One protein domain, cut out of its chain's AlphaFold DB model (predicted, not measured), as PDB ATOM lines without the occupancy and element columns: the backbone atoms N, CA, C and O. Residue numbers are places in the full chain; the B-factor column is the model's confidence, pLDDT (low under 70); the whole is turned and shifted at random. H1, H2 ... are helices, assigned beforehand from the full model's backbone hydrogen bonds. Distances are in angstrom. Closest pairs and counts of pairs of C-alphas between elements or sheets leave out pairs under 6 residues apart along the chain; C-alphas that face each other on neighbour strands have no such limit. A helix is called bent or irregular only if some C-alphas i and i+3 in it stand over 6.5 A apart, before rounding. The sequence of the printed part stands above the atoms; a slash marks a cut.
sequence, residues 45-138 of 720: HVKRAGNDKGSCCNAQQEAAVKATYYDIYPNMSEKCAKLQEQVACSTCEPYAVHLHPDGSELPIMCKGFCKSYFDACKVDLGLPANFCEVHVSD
ATOM      1  N   HIS A  45     142.467 150.943 151.380       69.25
ATOM      2  CA  HIS A  45     142.481 152.124 150.515       69.25
ATOM      3  C   HIS A  45     143.526 152.071 149.386       69.25
ATOM      4  O   HIS A  45     143.385 152.818 148.423       69.25
ATOM      5  N   VAL A  46     144.529 151.188 149.476       70.06
ATOM      6  CA  VAL A  46     145.518 150.938 148.408       70.06
ATOM      7  C   VAL A  46     144.836 150.308 147.184       70.06
ATOM      8  O   VAL A  46     145.177 150.576 146.035       70.06
ATOM      9  N   LYS A  47     143.782 149.515 147.412       60.78
ATOM     10  CA  LYS A  47     142.964 148.903 146.360       60.78
ATOM     11  C   LYS A  47     141.757 149.786 146.021       60.78
ATOM     12  O   LYS A  47     140.610 149.434 146.304       60.78
ATOM     13  N   ARG A  48     142.014 150.951 145.421       49.53
ATOM     14  CA  ARG A  48     140.959 151.880 144.972       49.53
ATOM     15  C   ARG A  48     140.079 151.249 143.887       49.53
ATOM     16  O   ARG A  48     140.539 150.456 143.065       49.53
ATOM     17  N   ALA A  49     138.793 151.601 143.881       34.56
ATOM     18  CA  ALA A  49     137.837 151.081 142.907       34.56
ATOM     19  C   ALA A  49     138.214 151.525 141.481       34.56
ATOM     20  O   ALA A  49     138.235 152.718 141.194       34.56
ATOM     21  N   GLY A  50     138.499 150.560 140.600       43.91
ATOM     22  CA  GLY A  50     138.980 150.802 139.233       43.91
ATOM     23  C   GLY A  50     140.496 150.650 139.044       43.91
ATOM     24  O   GLY A  50     140.961 150.720 137.910       43.91
ATOM     25  N   ASN A  51     141.268 150.403 140.110       47.06
ATOM     26  CA  ASN A  51     142.703 150.142 139.999       47.06
ATOM     27  C   ASN A  51     142.995 148.634 139.849       47.06
ATOM     28  O   ASN A  51     143.098 147.899 140.833       47.06
ATOM     29  N   ASP A  52     143.171 148.173 138.608       51.03
ATOM     30  CA  ASP A  52     143.559 146.787 138.298       51.03
ATOM     31  C   ASP A  52     145.047 146.480 138.592       51.03
ATOM     32  O   ASP A  52     145.466 145.320 138.504       51.03
ATOM     33  N   LYS A  53     145.847 147.489 138.983       52.34
ATOM     34  CA  LYS A  53     147.311 147.412 139.167       52.34
ATOM     35  C   LYS A  53     147.770 146.787 140.500       52.34
ATOM     36  O   LYS A  53     148.934 146.930 140.846       52.34
ATOM     37  N   GLY A  54     146.903 146.079 141.234       61.31
ATOM     38  CA  GLY A  54     147.268 145.266 142.413       61.31
ATOM     39  C   GLY A  54     147.831 146.043 143.619       61.31
ATOM     40  O   GLY A  54     147.558 147.224 143.792       61.31
ATOM     41  N   SER A  55     148.585 145.354 144.484       69.19
ATOM     42  CA  SER A  55     149.347 145.934 145.606       69.19
ATOM     43  C   SER A  55     150.716 145.256 145.749       69.19
ATOM     44  O   SER A  55     150.873 144.087 145.393       69.19
ATOM     45  N   CYS A  56     151.700 145.964 146.306       72.62
ATOM     46  CA  CYS A  56     153.022 145.416 146.615       72.62
ATOM     47  C   CYS A  56     153.066 144.586 147.917       72.62
ATOM     48  O   CYS A  56     154.059 143.909 148.175       72.62
ATOM     49  N   CYS A  57     151.979 144.557 148.700       74.69
ATOM     50  CA  CYS A  57     151.863 143.735 149.906       74.69
ATOM     51  C   CYS A  57     151.006 142.477 149.700       74.69
ATOM     52  O   CYS A  57     149.904 142.513 149.150       74.69
ATOM     53  N   ASN A  58     151.469 141.357 150.256       75.94
ATOM     54  CA  ASN A  58     150.629 140.217 150.618       75.94
ATOM     55  C   ASN A  58     150.060 140.376 152.047       75.94
ATOM     56  O   ASN A  58     150.418 141.293 152.787       75.94
ATOM     57  N   ALA A  59     149.200 139.445 152.472       77.50
ATOM     58  CA  ALA A  59     148.556 139.487 153.791       77.50
ATOM     59  C   ALA A  59     149.526 139.381 154.994       77.50
ATOM     60  O   ALA A  59     149.178 139.814 156.090       77.50
ATOM     61  N   GLN A  60     150.729 138.818 154.822       80.31
ATOM     62  CA  GLN A  60     151.764 138.772 155.863       80.31
ATOM     63  C   GLN A  60     152.510 140.112 155.962       80.31
ATOM     64  O   GLN A  60     152.752 140.584 157.071       80.31
ATOM     65  N   GLN A  61     152.824 140.745 154.829       79.19
ATOM     66  CA  GLN A  61     153.423 142.086 154.788       79.19
ATOM     67  C   GLN A  61     152.450 143.138 155.340       79.19
ATOM     68  O   GLN A  61     152.821 143.926 156.205       79.19
ATOM     69  N   GLU A  62     151.170 143.075 154.956       84.50
ATOM     70  CA  GLU A  62     150.119 143.900 155.562       84.50
ATOM     71  C   GLU A  62     150.023 143.684 157.080       84.50
ATOM     72  O   GLU A  62     149.849 144.645 157.828       84.50
ATOM     73  N   ALA A  63     150.145 142.444 157.566       82.12
ATOM     74  CA  ALA A  63     150.120 142.175 159.001       82.12
ATOM     75  C   ALA A  63     151.307 142.817 159.746       82.12
ATOM     76  O   ALA A  63     151.136 143.211 160.900       82.12
ATOM     77  N   ALA A  64     152.468 142.969 159.097       84.44
ATOM     78  CA  ALA A  64     153.610 143.700 159.646       84.44
ATOM     79  C   ALA A  64     153.348 145.217 159.682       84.44
ATOM     80  O   ALA A  64     153.456 145.815 160.750       84.44
ATOM     81  N   VAL A  65     152.892 145.819 158.573       84.06
ATOM     82  CA  VAL A  65     152.483 147.242 158.514       84.06
ATOM     83  C   VAL A  65     151.434 147.556 159.589       84.06
ATOM     84  O   VAL A  65     151.548 148.529 160.337       84.06
ATOM     85  N   LYS A  66     150.439 146.675 159.729       86.06
ATOM     86  CA  LYS A  66     149.394 146.754 160.749       86.06
ATOM     87  C   LYS A  66     149.949 146.681 162.174       86.06
ATOM     88  O   LYS A  66     149.462 147.406 163.037       86.06
ATOM     89  N   ALA A  67     150.926 145.813 162.439       82.06
ATOM     90  CA  ALA A  67     151.552 145.711 163.756       82.06
ATOM     91  C   ALA A  67     152.275 147.019 164.121       82.06
ATOM     92  O   ALA A  67     151.953 147.616 165.146       82.06
ATOM     93  N   THR A  68     153.137 147.522 163.231       82.31
ATOM     94  CA  THR A  68     153.862 148.792 163.415       82.31
ATOM     95  C   THR A  68     152.912 149.971 163.643       82.31
ATOM     96  O   THR A  68     153.152 150.805 164.513       82.31
ATOM     97  N   TYR A  69     151.787 150.024 162.920       85.69
ATOM     98  CA  TYR A  69     150.750 151.034 163.142       85.69
ATOM     99  C   TYR A  69     150.130 150.959 164.547       85.69
ATOM    100  O   TYR A  69     149.990 151.985 165.217       85.69
ATOM    101  N   TYR A  70     149.761 149.763 165.022       85.12
ATOM    102  CA  TYR A  70     149.120 149.617 166.334       85.12
ATOM    103  C   TYR A  70     150.066 149.830 167.521       85.12
ATOM    104  O   TYR A  70     149.578 150.199 168.590       85.12
ATOM    105  N   ASP A  71     151.382 149.695 167.343       85.38
ATOM    106  CA  ASP A  71     152.369 150.036 168.376       85.38
ATOM    107  C   ASP A  71     152.391 151.547 168.686       85.38
ATOM    108  O   ASP A  71     152.557 151.943 169.844       85.38
ATOM    109  N   ILE A  72     152.161 152.404 167.681       79.25
ATOM    110  CA  ILE A  72     152.097 153.869 167.852       79.25
ATOM    111  C   ILE A  72     150.670 154.415 168.027       79.25
ATOM    112  O   ILE A  72     150.506 155.513 168.564       79.25
ATOM    113  N   TYR A  73     149.639 153.650 167.650       81.31
ATOM    114  CA  TYR A  73     148.221 154.035 167.736       81.31
ATOM    115  C   TYR A  73     147.775 154.650 169.080       81.31
ATOM    116  O   TYR A  73     147.077 155.664 169.042       81.31
ATOM    117  N   PRO A  74     148.180 154.145 170.269       89.44
ATOM    118  CA  PRO A  74     147.763 154.723 171.551       89.44
ATOM    119  C   PRO A  74     148.229 156.165 171.797       89.44
ATOM    120  O   PRO A  74     147.705 156.820 172.697       89.44
ATOM    121  N   ASN A  75     149.211 156.651 171.031       86.69
ATOM    122  CA  ASN A  75     149.771 157.998 171.156       86.69
ATOM    123  C   ASN A  75     149.116 159.010 170.195       86.69
ATOM    124  O   ASN A  75     149.463 160.188 170.229       86.69
ATOM    125  N   MET A  76     148.186 158.569 169.339       89.25
ATOM    126  CA  MET A  76     147.588 159.390 168.287       89.25
ATOM    127  C   MET A  76     146.145 159.798 168.590       89.25
ATOM    128  O   MET A  76     145.319 159.001 169.035       89.25
ATOM    129  N   SER A  77     145.808 161.043 168.260       88.00
ATOM    130  CA  SER A  77     144.424 161.479 168.088       88.00
ATOM    131  C   SER A  77     143.768 160.737 166.919       88.00
ATOM    132  O   SER A  77     144.434 160.332 165.968       88.00
ATOM    133  N   GLU A  78     142.437 160.622 166.927       83.31
ATOM    134  CA  GLU A  78     141.681 159.963 165.847       83.31
ATOM    135  C   GLU A  78     141.983 160.565 164.456       83.31
ATOM    136  O   GLU A  78     141.990 159.856 163.449       83.31
ATOM    137  N   LYS A  79     142.262 161.876 164.396       79.75
ATOM    138  CA  LYS A  79     142.623 162.567 163.153       79.75
ATOM    139  C   LYS A  79     144.023 162.177 162.676       79.75
ATOM    140  O   LYS A  79     144.188 161.934 161.483       79.75
ATOM    141  N   CYS A  80     145.006 162.121 163.577       84.62
ATOM    142  CA  CYS A  80     146.350 161.679 163.218       84.62
ATOM    143  C   CYS A  80     146.355 160.194 162.832       84.62
ATOM    144  O   CYS A  80     146.840 159.855 161.759       84.62
ATOM    145  N   ALA A  81     145.707 159.331 163.622       82.19
ATOM    146  CA  ALA A  81     145.638 157.891 163.379       82.19
ATOM    147  C   ALA A  81     145.130 157.547 161.964       82.19
ATOM    148  O   ALA A  81     145.758 156.765 161.259       82.19
ATOM    149  N   LYS A  82     144.067 158.208 161.481       81.62
ATOM    150  CA  LYS A  82     143.534 157.993 160.118       81.62
ATOM    151  C   LYS A  82     144.486 158.400 158.988       81.62
ATOM    152  O   LYS A  82     144.397 157.843 157.896       81.62
ATOM    153  N   LEU A  83     145.349 159.390 159.211       84.19
ATOM    154  CA  LEU A  83     146.347 159.813 158.224       84.19
ATOM    155  C   LEU A  83     147.631 158.982 158.347       84.19
ATOM    156  O   LEU A  83     148.244 158.670 157.333       84.19
ATOM    157  N   GLN A  84     147.989 158.545 159.556       90.50
ATOM    158  CA  GLN A  84     149.105 157.633 159.785       90.50
ATOM    159  C   GLN A  84     148.831 156.218 159.263       90.50
ATOM    160  O   GLN A  84     149.761 155.548 158.835       90.50
ATOM    161  N   GLU A  85     147.575 155.763 159.241       86.25
ATOM    162  CA  GLU A  85     147.184 154.509 158.579       86.25
ATOM    163  C   GLU A  85     147.499 154.561 157.077       86.25
ATOM    164  O   GLU A  85     148.104 153.644 156.529       86.25
ATOM    165  N   GLN A  86     147.156 155.677 156.429       87.44
ATOM    166  CA  GLN A  86     147.465 155.951 155.025       87.44
ATOM    167  C   GLN A  86     148.979 156.023 154.769       87.44
ATOM    168  O   GLN A  86     149.487 155.357 153.871       87.44
ATOM    169  N   VAL A  87     149.720 156.751 155.611       89.19
ATOM    170  CA  VAL A  87     151.188 156.830 155.535       89.19
ATOM    171  C   VAL A  87     151.844 155.462 155.742       89.19
ATOM    172  O   VAL A  87     152.718 155.098 154.966       89.19
ATOM    173  N   ALA A  88     151.408 154.664 156.720       87.38
ATOM    174  CA  ALA A  88     151.947 153.323 156.950       87.38
ATOM    175  C   ALA A  88     151.668 152.375 155.770       87.38
ATOM    176  O   ALA A  88     152.515 151.568 155.410       87.38
ATOM    177  N   CYS A  89     150.498 152.493 155.142       87.56
ATOM    178  CA  CYS A  89     150.115 151.688 153.984       87.56
ATOM    179  C   CYS A  89     150.738 152.140 152.652       87.56
ATOM    180  O   CYS A  89     150.594 151.420 151.663       87.56
ATOM    181  N   SER A  90     151.458 153.270 152.608       85.25
ATOM    182  CA  SER A  90     152.160 153.728 151.397       85.25
ATOM    183  C   SER A  90     153.214 152.730 150.894       85.25
ATOM    184  O   SER A  90     153.382 152.574 149.686       85.25
ATOM    185  N   THR A  91     153.806 151.932 151.790       83.00
ATOM    186  CA  THR A  91     154.721 150.827 151.449       83.00
ATOM    187  C   THR A  91     154.038 149.684 150.684       83.00
ATOM    188  O   THR A  91     154.703 148.852 150.072       83.00
ATOM    189  N   CYS A  92     152.704 149.607 150.725       81.19
ATOM    190  CA  CYS A  92     151.911 148.628 149.986       81.19
ATOM    191  C   CYS A  92     151.409 149.156 148.629       81.19
ATOM    192  O   CYS A  92     150.835 148.375 147.858       81.19
ATOM    193  N   GLU A  93     151.602 150.444 148.326       77.31
ATOM    194  CA  GLU A  93     151.210 151.053 147.051       77.31
ATOM    195  C   GLU A  93     152.018 150.467 145.878       77.31
ATOM    196  O   GLU A  93     153.207 150.181 146.038       77.31
ATOM    197  N   PRO A  94     151.438 150.349 144.667       71.00
ATOM    198  CA  PRO A  94     152.166 149.939 143.457       71.00
ATOM    199  C   PRO A  94     153.391 150.805 143.113       71.00
ATOM    200  O   PRO A  94     154.234 150.389 142.325       71.00
ATOM    201  N   TYR A  95     153.474 152.008 143.689       70.00
ATOM    202  CA  TYR A  95     154.508 153.014 143.443       70.00
ATOM    203  C   TYR A  95     155.499 153.169 144.612       70.00
ATOM    204  O   TYR A  95     156.190 154.185 144.685       70.00
ATOM    205  N   ALA A  96     155.567 152.191 145.528       75.88
ATOM    206  CA  ALA A  96     156.370 152.267 146.752       75.88
ATOM    207  C   ALA A  96     157.834 152.700 146.513       75.88
ATOM    208  O   ALA A  96     158.286 153.617 147.192       75.88
ATOM    209  N   VAL A  97     158.537 152.162 145.504       68.44
ATOM    210  CA  VAL A  97     159.914 152.588 145.151       68.44
ATOM    211  C   VAL A  97     160.050 154.099 144.922       68.44
ATOM    212  O   VAL A  97     161.013 154.707 145.375       68.44
ATOM    213  N   HIS A  98     159.077 154.748 144.274       69.50
ATOM    214  CA  HIS A  98     159.135 156.189 144.003       69.50
ATOM    215  C   HIS A  98     158.694 157.037 145.201       69.50
ATOM    216  O   HIS A  98     159.114 158.184 145.333       69.50
ATOM    217  N   LEU A  99     157.861 156.475 146.082       75.50
ATOM    218  CA  LEU A  99     157.477 157.111 147.340       75.50
ATOM    219  C   LEU A  99     158.587 157.003 148.398       75.50
ATOM    220  O   LEU A  99     158.702 157.896 149.233       75.50
ATOM    221  N   HIS A 100     159.410 155.952 148.349       80.56
ATOM    222  CA  HIS A 100     160.455 155.627 149.325       80.56
ATOM    223  C   HIS A 100     161.832 155.401 148.650       80.56
ATOM    224  O   HIS A 100     162.427 154.337 148.834       80.56
ATOM    225  N   PRO A 101     162.372 156.369 147.878       58.22
ATOM    226  CA  PRO A 101     163.518 156.145 146.979       58.22
ATOM    227  C   PRO A 101     164.831 155.749 147.673       58.22
ATOM    228  O   PRO A 101     165.683 155.129 147.045       58.22
ATOM    229  N   ASP A 102     164.984 156.061 148.964       64.81
ATOM    230  CA  ASP A 102     166.143 155.679 149.787       64.81
ATOM    231  C   ASP A 102     165.817 154.550 150.796       64.81
ATOM    232  O   ASP A 102     166.548 154.348 151.768       64.81
ATOM    233  N   GLY A 103     164.683 153.853 150.637       64.31
ATOM    234  CA  GLY A 103     164.164 152.907 151.637       64.31
ATOM    235  C   GLY A 103     163.684 153.589 152.929       64.31
ATOM    236  O   GLY A 103     163.765 153.015 154.015       64.31
ATOM    237  N   SER A 104     163.237 154.845 152.839       69.94
ATOM    238  CA  SER A 104     162.806 155.654 153.984       69.94
ATOM    239  C   SER A 104     161.520 155.122 154.627       69.94
ATOM    240  O   SER A 104     160.560 154.813 153.934       69.94
ATOM    241  N   GLU A 105     161.427 155.113 155.962       72.38
ATOM    242  CA  GLU A 105     160.199 154.684 156.673       72.38
ATOM    243  C   GLU A 105     158.975 155.581 156.390       72.38
ATOM    244  O   GLU A 105     157.833 155.165 156.583       72.38
ATOM    245  N   LEU A 106     159.205 156.818 155.938       83.25
ATOM    246  CA  LEU A 106     158.166 157.757 155.520       83.25
ATOM    247  C   LEU A 106     158.196 157.948 153.998       83.25
ATOM    248  O   LEU A 106     159.292 158.065 153.440       83.25
ATOM    249  N   PRO A 107     157.025 158.042 153.342       86.38
ATOM    250  CA  PRO A 107     156.938 158.372 151.933       86.38
ATOM    251  C   PRO A 107     157.212 159.860 151.702       86.38
ATOM    252  O   PRO A 107     156.938 160.712 152.554       86.38
ATOM    253  N   ILE A 108     157.641 160.187 150.489       84.88
ATOM    254  CA  ILE A 108     157.501 161.519 149.908       84.88
ATOM    255  C   ILE A 108     156.002 161.829 149.782       84.88
ATOM    256  O   ILE A 108     155.249 161.068 149.176       84.88
ATOM    257  N   MET A 109     155.543 162.942 150.354       88.25
ATOM    258  CA  MET A 109     154.126 163.318 150.407       88.25
ATOM    259  C   MET A 109     153.803 164.489 149.475       88.25
ATOM    260  O   MET A 109     154.589 165.420 149.315       88.25
ATOM    261  N   CYS A 110     152.597 164.499 148.908       83.38
ATOM    262  CA  CYS A 110     152.110 165.635 148.135       83.38
ATOM    263  C   CYS A 110     151.866 166.825 149.064       83.38
ATOM    264  O   CYS A 110     151.322 166.665 150.158       83.38
ATOM    265  N   LYS A 111     152.183 168.040 148.620       80.06
ATOM    266  CA  LYS A 111     152.114 169.290 149.405       80.06
ATOM    267  C   LYS A 111     150.838 169.477 150.234       80.06
ATOM    268  O   LYS A 111     150.908 169.775 151.429       80.06
ATOM    269  N   GLY A 112     149.669 169.244 149.631       79.50
ATOM    270  CA  GLY A 112     148.373 169.331 150.317       79.50
ATOM    271  C   GLY A 112     148.164 168.251 151.388       79.50
ATOM    272  O   GLY A 112     147.624 168.536 152.464       79.50
ATOM    273  N   PHE A 113     148.636 167.027 151.135       84.62
ATOM    274  CA  PHE A 113     148.560 165.926 152.092       84.62
ATOM    275  C   PHE A 113     149.586 166.077 153.211       84.62
ATOM    276  O   PHE A 113     149.192 166.006 154.372       84.62
ATOM    277  N   CYS A 114     150.849 166.394 152.899       90.06
ATOM    278  CA  CYS A 114     151.883 166.643 153.903       90.06
ATOM    279  C   CYS A 114     151.420 167.705 154.900       90.06
ATOM    280  O   CYS A 114     151.446 167.474 156.107       90.06
ATOM    281  N   LYS A 115     150.895 168.840 154.414       86.06
ATOM    282  CA  LYS A 115     150.351 169.885 155.288       86.06
ATOM    283  C   LYS A 115     149.229 169.352 156.188       86.06
ATOM    284  O   LYS A 115     149.198 169.660 157.377       86.06
ATOM    285  N   SER A 116     148.317 168.553 155.635       83.25
ATOM    286  CA  SER A 116     147.180 167.977 156.368       83.25
ATOM    287  C   SER A 116     147.614 166.958 157.428       83.25
ATOM    288  O   SER A 116     147.071 166.966 158.537       83.25
ATOM    289  N   TYR A 117     148.610 166.130 157.104       89.06
ATOM    290  CA  TYR A 117     149.262 165.170 157.992       89.06
ATOM    291  C   TYR A 117     150.029 165.889 159.107       89.06
ATOM    292  O   TYR A 117     149.753 165.657 160.281       89.06
ATOM    293  N   PHE A 118     150.892 166.851 158.772       92.00
ATOM    294  CA  PHE A 118     151.626 167.658 159.746       92.00
ATOM    295  C   PHE A 118     150.685 168.396 160.708       92.00
ATOM    296  O   PHE A 118     150.839 168.300 161.923       92.00
ATOM    297  N   ASP A 119     149.651 169.074 160.199       90.69
ATOM    298  CA  ASP A 119     148.678 169.776 161.043       90.69
ATOM    299  C   ASP A 119     147.849 168.845 161.945       90.69
ATOM    300  O   ASP A 119     147.308 169.316 162.947       90.69
ATOM    301  N   ALA A 120     147.736 167.553 161.620       87.56
ATOM    302  CA  ALA A 120     147.090 166.551 162.466       87.56
ATOM    303  C   ALA A 120     148.052 165.885 163.465       87.56
ATOM    304  O   ALA A 120     147.668 165.674 164.609       87.56
ATOM    305  N   CYS A 121     149.278 165.566 163.044       89.69
ATOM    306  CA  CYS A 121     150.188 164.667 163.756       89.69
ATOM    307  C   CYS A 121     151.372 165.349 164.458       89.69
ATOM    308  O   CYS A 121     152.069 164.695 165.227       89.69
ATOM    309  N   LYS A 122     151.627 166.649 164.244       93.12
ATOM    310  CA  LYS A 122     152.813 167.337 164.804       93.12
ATOM    311  C   LYS A 122     152.953 167.284 166.327       93.12
ATOM    312  O   LYS A 122     154.072 167.299 166.823       93.12
ATOM    313  N   VAL A 123     151.842 167.210 167.064       91.25
ATOM    314  CA  VAL A 123     151.863 167.041 168.528       91.25
ATOM    315  C   VAL A 123     151.968 165.560 168.891       91.25
ATOM    316  O   VAL A 123     152.868 165.180 169.632       91.25
ATOM    317  N   ASP A 124     151.086 164.742 168.320       90.81
ATOM    318  CA  ASP A 124     150.929 163.311 168.607       90.81
ATOM    319  C   ASP A 124     152.195 162.483 168.313       90.81
ATOM    320  O   ASP A 124     152.570 161.606 169.089       90.81
ATOM    321  N   LEU A 125     152.873 162.789 167.201       87.31
ATOM    322  CA  LEU A 125     154.084 162.108 166.725       87.31
ATOM    323  C   LEU A 125     155.356 162.965 166.864       87.31
ATOM    324  O   LEU A 125     156.430 162.542 166.448       87.31
ATOM    325  N   GLY A 126     155.256 164.172 167.438       91.62
ATOM    326  CA  GLY A 126     156.407 165.054 167.676       91.62
ATOM    327  C   GLY A 126     157.128 165.537 166.410       91.62
ATOM    328  O   GLY A 126     158.349 165.697 166.429       91.62
ATOM    329  N   LEU A 127     156.400 165.747 165.306       89.06
ATOM    330  CA  LEU A 127     156.989 166.108 164.010       89.06
ATOM    331  C   LEU A 127     157.682 167.490 164.062       89.06
ATOM    332  O   LEU A 127     157.099 168.446 164.587       89.06
ATOM    333  N   PRO A 128     158.893 167.641 163.491       90.00
ATOM    334  CA  PRO A 128     159.633 168.901 163.511       90.00
ATOM    335  C   PRO A 128     158.986 169.960 162.606       90.00
ATOM    336  O   PRO A 128     158.294 169.638 161.645       90.00
ATOM    337  N   ALA A 129     159.231 171.245 162.879       86.25
ATOM    338  CA  ALA A 129     158.581 172.349 162.158       86.25
ATOM    339  C   ALA A 129     158.840 172.347 160.635       86.25
ATOM    340  O   ALA A 129     157.976 172.772 159.875       86.25
ATOM    341  N   ASN A 130     159.990 171.821 160.205       85.31
ATOM    342  CA  ASN A 130     160.395 171.662 158.809       85.31
ATOM    343  C   ASN A 130     159.994 170.301 158.199       85.31
ATOM    344  O   ASN A 130     160.521 169.921 157.157       85.31
ATOM    345  N   PHE A 131     159.088 169.533 158.819       88.62
ATOM    346  CA  PHE A 131     158.701 168.197 158.337       88.62
ATOM    347  C   PHE A 131     158.284 168.201 156.853       88.62
ATOM    348  O   PHE A 131     158.796 167.412 156.064       88.62
ATOM    349  N   CYS A 132     157.430 169.147 156.448       85.06
ATOM    350  CA  CYS A 132     157.011 169.314 155.051       85.06
ATOM    351  C   CYS A 132     157.969 170.147 154.187       85.06
ATOM    352  O   CYS A 132     157.586 170.552 153.097       85.06
ATOM    353  N   GLU A 133     159.188 170.415 154.651       81.31
ATOM    354  CA  GLU A 133     160.299 170.862 153.796       81.31
ATOM    355  C   GLU A 133     161.185 169.669 153.397       81.31
ATOM    356  O   GLU A 133     161.852 169.716 152.371       81.31
ATOM    357  N   VAL A 134     161.169 168.589 154.195       79.56
ATOM    358  CA  VAL A 134     161.979 167.373 153.998       79.56
ATOM    359  C   VAL A 134     161.179 166.241 153.340       79.56
ATOM    360  O   VAL A 134     161.721 165.498 152.533       79.56
ATOM    361  N   HIS A 135     159.890 166.110 153.668       79.56
ATOM    362  CA  HIS A 135     159.026 165.013 153.204       79.56
ATOM    363  C   HIS A 135     157.974 165.454 152.176       79.56
ATOM    364  O   HIS A 135     156.930 164.814 152.048       79.56
ATOM    365  N   VAL A 136     158.214 166.555 151.457       80.56
ATOM    366  CA  VAL A 136     157.329 167.027 150.381       80.56
ATOM    367  C   VAL A 136     157.993 166.879 149.020       80.56
ATOM    368  O   VAL A 136     159.198 167.075 148.890       80.56
ATOM    369  N   SER A 137     157.188 166.612 147.999       70.25
ATOM    370  CA  SER A 137     157.568 166.842 146.608       70.25
ATOM    371  C   SER A 137     156.427 167.521 145.854       70.25
ATOM    372  O   SER A 137     155.252 167.314 146.171       70.25
ATOM    373  N   ASP A 138     156.798 168.327 144.860       54.38
ATOM    374  CA  ASP A 138     155.903 168.836 143.814       54.38
ATOM    375  C   ASP A 138     155.947 167.919 142.553       54.38
ATOM    376  O   ASP A 138     155.341 168.228 141.530       54.38
TER     377      ASP A 138
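This is residues 45 to 138 of the 720 residues of the protein "Sorbosone dehydrogenase-domain-containing protein" of Tribonema minus (UniProt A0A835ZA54). A helical hairpin, H1 and H2 side by side, makes one side of this small domain, and H4 packs on the other side of H2 with its last turns near the start of H2, the two helices spreading apart from there as a V. Short H5 packs on H4, short H3 meets the far end of H2 at a corner, and the link of residues 100 to 110 joins H3 to the start of H4. The printed part has 94 residues with five named helices, H1 to H5 in chain order, and no named strand; the class is all helix. It is compact, with a radius of gyration of the C-alphas of 13.3 A and a rounded outline of 37 by 32 by 26 A.

H1, the longest helix, is residues 59 to 75, 25.4 A from C-alpha 59 at (148.556, 139.487, 153.791) to C-alpha 75. It is irregular: C-alphas 71 and 74 are 7.3 A apart. H2 is residues 78 to 92, 22.0 A long, and only just irregular, with C-alphas 88 and 91 at 6.6 A. H4, residues 111 to 121, measures 15.2 A and begins at C-alpha 111 (152.114, 169.290, 149.405). H3 is residues 96 to 99, and H5, residues 131 to 134, ends at C-alpha 134 (161.979, 167.373, 153.998).

H2 is the hub and touches H1, H3 and H4. H1 and H2 form a helical hairpin with a shallow tilt of 27 degrees, opposite ways; their closest C-alphas, Val 65 and Ala 88, are 6.3 A apart. H2 touches H4 with residues 79 to 84 alone, at a steep tilt of 52 degrees, opposite ways; the closest C-alphas, Cys 80 and Cys 121, are 4.9 A apart. H2, with residues 90 to 91 alone, and H3 only just touch, and only at the corner, with 3 pairs of C-alphas within 8 A; the closest are Ser 90 and Ala 96, 6.4 A apart. H4 touches H5, the closest C-alphas being those of Cys 114 and Cys 132 at 5.9 A. H1 is apart from H3, H4 and H5. In H4 every O i to N i+4 pair is within hydrogen-bond range, in H1 10 of 13 and in H2 7 of 11; H3 and H5 are too short for such a pair.

The C-alphas farthest apart, those of Asp 52 and Ala 129, are 38.1 A apart. The printed part has no cut. The link from H3 to H4, 11 residues, is long; residues 109 to 110 pair with residues 136 to 137, parallel. Residues 45 to 58 hold no named element. The mean pLDDT of the printed part is 78.9, and 17 residues are under 70: residues 45, 47 to 55, 97 to 98, 101 to 104 and 138.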